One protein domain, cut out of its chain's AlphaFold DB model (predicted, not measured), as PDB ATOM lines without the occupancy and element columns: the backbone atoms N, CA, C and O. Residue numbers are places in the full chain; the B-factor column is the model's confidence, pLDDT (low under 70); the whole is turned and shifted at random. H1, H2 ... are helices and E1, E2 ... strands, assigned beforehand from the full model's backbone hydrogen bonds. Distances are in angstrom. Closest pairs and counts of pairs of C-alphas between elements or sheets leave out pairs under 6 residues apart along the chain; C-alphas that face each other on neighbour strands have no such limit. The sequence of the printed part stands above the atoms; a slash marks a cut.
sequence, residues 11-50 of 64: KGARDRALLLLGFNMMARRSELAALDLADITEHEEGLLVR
ATOM      1  N   LYS A  11      22.500 -41.310 -19.708       97.19
ATOM      2  CA  LYS A  11      21.570 -40.934 -20.776       97.19
ATOM      3  C   LYS A  11      22.018 -39.656 -21.483       97.19
ATOM      4  O   LYS A  11      22.069 -39.646 -22.710       97.19
ATOM      5  N   GLY A  12      22.316 -38.591 -20.743       98.00
ATOM      6  CA  GLY A  12      22.688 -37.321 -21.354       98.00
ATOM      7  C   GLY A  12      24.067 -37.373 -22.010       98.00
ATOM      8  O   GLY A  12      24.210 -36.844 -23.110       98.00
ATOM      9  N   ALA A  13      25.031 -38.110 -21.449       97.06
ATOM     10  CA  ALA A  13      26.306 -38.399 -22.104       97.06
ATOM     11  C   ALA A  13      26.103 -39.093 -23.462       97.06
ATOM     12  O   ALA A  13      26.629 -38.636 -24.481       97.06
ATOM     13  N   ARG A  14      25.277 -40.147 -23.505       95.81
ATOM     14  CA  ARG A  14      24.936 -40.861 -24.744       95.81
ATOM     15  C   ARG A  14      24.237 -39.952 -25.752       95.81
ATOM     16  O   ARG A  14      24.627 -39.922 -26.914       95.81
ATOM     17  N   ASP A  15      23.202 -39.231 -25.331       96.50
ATOM     18  CA  ASP A  15      22.411 -38.389 -26.232       96.50
ATOM     19  C   ASP A  15      23.280 -37.255 -26.809       96.50
ATOM     20  O   ASP A  15      23.229 -36.979 -28.009       96.50
ATOM     21  N   ARG A  16      24.165 -36.670 -25.988       97.12
ATOM     22  CA  ARG A  16      25.163 -35.686 -26.422       97.12
ATOM     23  C   ARG A  16      26.131 -36.277 -27.448       97.12
ATOM     24  O   ARG A  16      26.365 -35.649 -28.480       97.12
ATOM     25  N   ALA A  17      26.669 -37.467 -27.179       94.50
ATOM     26  CA  ALA A  17      27.582 -38.160 -28.083       94.50
ATOM     27  C   ALA A  17      26.910 -38.480 -29.428       94.50
ATOM     28  O   ALA A  17      27.457 -38.138 -30.472       94.50
ATOM     29  N   LEU A  18      25.700 -39.047 -29.417       94.44
ATOM     30  CA  LEU A  18      24.953 -39.386 -30.632       94.44
ATOM     31  C   LEU A  18      24.627 -38.156 -31.486       94.44
ATOM     32  O   LEU A  18      24.745 -38.222 -32.709       94.44
ATOM     33  N   LEU A  19      24.238 -37.036 -30.866       95.31
ATOM     34  CA  LEU A  19      23.949 -35.794 -31.587       95.31
ATOM     35  C   LEU A  19      25.204 -35.205 -32.236       95.31
ATOM     36  O   LEU A  19      25.161 -34.824 -33.404       95.31
ATOM     37  N   LEU A  20      26.312 -35.129 -31.495       95.06
ATOM     38  CA  LEU A  20      27.563 -34.569 -32.006       95.06
ATOM     39  C   LEU A  20      28.174 -35.456 -33.093       95.06
ATOM     40  O   LEU A  20      28.507 -34.962 -34.168       95.06
ATOM     41  N   LEU A  21      28.283 -36.757 -32.831       93.75
ATOM     42  CA  LEU A  21      28.871 -37.719 -33.756       93.75
ATOM     43  C   LEU A  21      28.028 -37.846 -35.031       93.75
ATOM     44  O   LEU A  21      28.544 -37.708 -36.137       93.75
ATOM     45  N   GLY A  22      26.713 -38.021 -34.872       93.62
ATOM     46  CA  GLY A  22      25.780 -38.146 -35.988       93.62
ATOM     47  C   GLY A  22      25.761 -36.931 -36.904       93.62
ATOM     48  O   GLY A  22      25.741 -37.086 -38.122       93.62
ATOM     49  N   PHE A  23      25.810 -35.729 -36.325       94.69
ATOM     50  CA  PHE A  23      25.860 -34.492 -37.097       94.69
ATOM     51  C   PHE A  23      27.167 -34.360 -37.890       94.69
ATOM     52  O   PHE A  23      27.112 -34.125 -39.094       94.69
ATOM     53  N   ASN A  24      28.325 -34.559 -37.249       93.19
ATOM     54  CA  ASN A  24      29.630 -34.414 -37.911       93.19
ATOM     55  C   ASN A  24      29.844 -35.447 -39.025       93.19
ATOM     56  O   ASN A  24      30.392 -35.118 -40.070       93.19
ATOM     57  N   MET A  25      29.375 -36.679 -38.828       90.88
ATOM     58  CA  MET A  25      29.480 -37.739 -39.833       90.88
ATOM     59  C   MET A  25      28.404 -37.656 -40.928       90.88
ATOM     60  O   MET A  25      28.423 -38.459 -41.857       90.88
ATOM     61  N   MET A  26      27.410 -36.766 -40.788       91.56
ATOM     62  CA  MET A  26      26.150 -36.814 -41.549       91.56
ATOM     63  C   MET A  26      25.512 -38.218 -41.536       91.56
ATOM     64  O   MET A  26      24.908 -38.669 -42.515       91.56
ATOM     65  N   ALA A  27      25.665 -38.928 -40.416       90.50
ATOM     66  CA  ALA A  27      25.318 -40.333 -40.307       90.50
ATOM     67  C   ALA A  27      23.808 -40.539 -40.199       90.50
ATOM     68  O   ALA A  27      23.052 -39.751 -39.622       90.50
ATOM     69  N   ARG A  28      23.354 -41.678 -40.710       89.50
ATOM     70  CA  ARG A  28      21.969 -42.120 -40.564       89.50
ATOM     71  C   ARG A  28      21.772 -42.764 -39.202       89.50
ATOM     72  O   ARG A  28      22.663 -43.401 -38.650       89.50
ATOM     73  N   ARG A  29      20.533 -42.718 -38.710       91.25
ATOM     74  CA  ARG A  29      20.130 -43.386 -37.460       91.25
ATOM     75  C   ARG A  29      20.570 -44.853 -37.394       91.25
ATOM     76  O   ARG A  29      20.991 -45.305 -36.338       91.25
ATOM     77  N   SER A  30      20.452 -45.594 -38.496       89.38
ATOM     78  CA  SER A  30      20.834 -47.010 -38.551       89.38
ATOM     79  C   SER A  30      22.344 -47.235 -38.491       89.38
ATOM     80  O   SER A  30      22.762 -48.264 -37.984       89.38
ATOM     81  N   GLU A  31      23.145 -46.291 -38.992       90.81
ATOM     82  CA  GLU A  31      24.610 -46.359 -38.934       90.81
ATOM     83  C   GLU A  31      25.078 -46.115 -37.490       90.81
ATOM     84  O   GLU A  31      25.855 -46.899 -36.963       90.81
ATOM     85  N   LEU A  32      24.507 -45.118 -36.803       91.88
ATOM     86  CA  LEU A  32      24.797 -44.854 -35.385       91.88
ATOM     87  C   LEU A  32      24.326 -45.977 -34.454       91.88
ATOM     88  O   LEU A  32      25.017 -46.326 -33.506       91.88
ATOM     89  N   ALA A  33      23.146 -46.549 -34.713       92.19
ATOM     90  CA  ALA A  33      22.608 -47.646 -33.906       92.19
ATOM     91  C   ALA A  33      23.418 -48.946 -34.040       92.19
ATOM     92  O   ALA A  33      23.305 -49.817 -33.183       92.19
ATOM     93  N   ALA A  34      24.194 -49.079 -35.118       90.75
ATOM     94  CA  ALA A  34      25.049 -50.224 -35.391       90.75
ATOM     95  C   ALA A  34      26.530 -49.939 -35.093       90.75
ATOM     96  O   ALA A  34      27.374 -50.721 -35.513       90.75
ATOM     97  N   LEU A  35      26.870 -48.829 -34.437       91.19
ATOM     98  CA  LEU A  35      28.255 -48.471 -34.142       91.19
ATOM     99  C   LEU A  35      28.717 -49.124 -32.833       91.19
ATOM    100  O   LEU A  35      28.077 -48.938 -31.799       91.19
ATOM    101  N   ASP A  36      29.837 -49.846 -32.871       92.81
ATOM    102  CA  ASP A  36      30.529 -50.335 -31.674       92.81
ATOM    103  C   ASP A  36      31.735 -49.443 -31.342       92.81
ATOM    104  O   ASP A  36      32.314 -48.807 -32.220       92.81
ATOM    105  N   LEU A  37      32.189 -49.439 -30.084       92.12
ATOM    106  CA  LEU A  37      33.402 -48.696 -29.697       92.12
ATOM    107  C   LEU A  37      34.645 -49.148 -30.480       92.12
ATOM    108  O   LEU A  37      35.505 -48.331 -30.777       92.12
ATOM    109  N   ALA A  38      34.714 -50.424 -30.873       94.62
ATOM    110  CA  ALA A  38      35.791 -50.965 -31.707       94.62
ATOM    111  C   ALA A  38      35.765 -50.461 -33.168       94.62
ATOM    112  O   ALA A  38      36.693 -50.726 -33.934       94.62
ATOM    113  N   ASP A  39      34.700 -49.769 -33.579       92.81
ATOM    114  CA  ASP A  39      34.623 -49.081 -34.867       92.81
ATOM    115  C   ASP A  39      35.193 -47.648 -34.794       92.81
ATOM    116  O   ASP A  39      35.251 -46.976 -35.822       92.81
ATOM    117  N   ILE A  40      35.602 -47.167 -33.612       93.56
ATOM    118  CA  ILE A  40      36.102 -45.805 -33.384       93.56
ATOM    119  C   ILE A  40      37.566 -45.865 -32.953       93.56
ATOM    120  O   ILE A  40      37.917 -46.560 -32.001       93.56
ATOM    121  N   THR A  41      38.417 -45.093 -33.617       96.12
ATOM    122  CA  THR A  41      39.825 -44.925 -33.243       96.12
ATOM    123  C   THR A  41      40.176 -43.448 -33.153       96.12
ATOM    124  O   THR A  41      39.739 -42.652 -33.986       96.12
ATOM    125  N   GLU A  42      40.980 -43.077 -32.161       95.81
ATOM    126  CA  GLU A  42      41.549 -41.733 -32.079       95.81
ATOM    127  C   GLU A  42      42.584 -41.524 -33.193       95.81
ATOM    128  O   GLU A  42      43.349 -42.425 -33.538       95.81
ATOM    129  N   HIS A  43      42.579 -40.329 -33.767       94.31
ATOM    130  CA  HIS A  43      43.482 -39.865 -34.808       94.31
ATOM    131  C   HIS A  43      43.927 -38.438 -34.464       94.31
ATOM    132  O   HIS A  43      43.240 -37.731 -33.728       94.31
ATOM    133  N   GLU A  44      45.049 -37.976 -35.014       95.19
ATOM    134  CA  GLU A  44      45.580 -36.633 -34.716       95.19
ATOM    135  C   GLU A  44      44.582 -35.507 -35.044       95.19
ATOM    136  O   GLU A  44      44.547 -34.474 -34.383       95.19
ATOM    137  N   GLU A  45      43.715 -35.742 -36.029       92.00
ATOM    138  CA  GLU A  45      42.684 -34.803 -36.487       92.00
ATOM    139  C   GLU A  45      41.301 -35.034 -35.846       92.00
ATOM    140  O   GLU A  45      40.335 -34.351 -36.189       92.00
ATOM    141  N   GLY A  46      41.173 -35.988 -34.917       91.81
ATOM    142  CA  GLY A  46      39.918 -36.276 -34.221       91.81
ATOM    143  C   GLY A  46      39.600 -37.765 -34.136       91.81
ATOM    144  O   GLY A  46      40.419 -38.564 -33.698       91.81
ATOM    145  N   LEU A  47      38.378 -38.150 -34.503       93.94
ATOM    146  CA  LEU A  47      37.932 -39.544 -34.453       93.94
ATOM    147  C   LEU A  47      37.794 -40.103 -35.864       93.94
ATOM    148  O   LEU A  47      37.057 -39.552 -36.683       93.94
ATOM    149  N   LEU A  48      38.440 -41.236 -36.114       94.25
ATOM    150  CA  LEU A  48      38.195 -42.051 -37.295       94.25
ATOM    151  C   LEU A  48      37.125 -43.089 -36.953       94.25
ATOM    152  O   LEU A  48      37.242 -43.820 -35.969       94.25
ATOM    153  N   VAL A  49      36.057 -43.127 -37.751       92.94
ATOM    154  CA  VAL A  49      34.873 -43.950 -37.483       92.94
ATOM    155  C   VAL A  49      34.591 -44.858 -38.669       92.94
ATOM    156  O   VAL A  49      34.280 -44.394 -39.765       92.94
ATOM    157  N   ARG A  50      34.660 -46.169 -38.447       90.94
ATOM    158  CA  ARG A  50      34.416 -47.185 -39.472       90.94
ATOM    159  C   ARG A  50      32.924 -47.508 -39.573       90.94
ATOM    160  O   ARG A  50      32.348 -48.144 -38.694       90.94
TER     161      ARG A  50
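This is residues 11 to 50 of the 64 residues of a protein of Micromonospora aurantiaca (UniProt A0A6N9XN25). A two-stranded hairpin, E1 and E2, makes one end of the domain; the longer helix H1 and the short H2 make the other, joined to it by residues 34 to 39. The first residues of H1, 11 to 17, stick out. The 40 printed residues run H1, H2, E1, E2, with an antiparallel sheet, a mixed class and a compact whole, radius of gyration of the C-alphas 10.1 A, spans 27 by 19 by 18 A.

E1 is residues 40 to 43, 9.6 A, and E2 residues 46 to 49, 9.7 A, ending at C-alpha 49 (34.873, -43.950, -37.483). H1 is residues 11 to 24, 20.0 A, from C-alpha 11 (21.570, -40.934, -20.776). H2 is residues 29 to 33, 6.1 A.

E1 and E2 form a hairpin, antiparallel at 147 degrees; N 41 and O 48 are 2.9 A apart, within hydrogen-bond range. H1 is apart from both strands, and H2 from E2. H1, with residues 18 to 22 alone, only just touches H2, with 3 pairs of C-alphas within 8 A; the closest are Gly 22 and Leu 32, 6.8 A. In H1 and H2 every O i to N i+4 pair is within hydrogen-bond range.

The farthest C-alphas, Lys 11 and Glu 44, are 28.1 A apart. The printed part has no cut, no link is long, and no printed residue is under 70 in pLDDT.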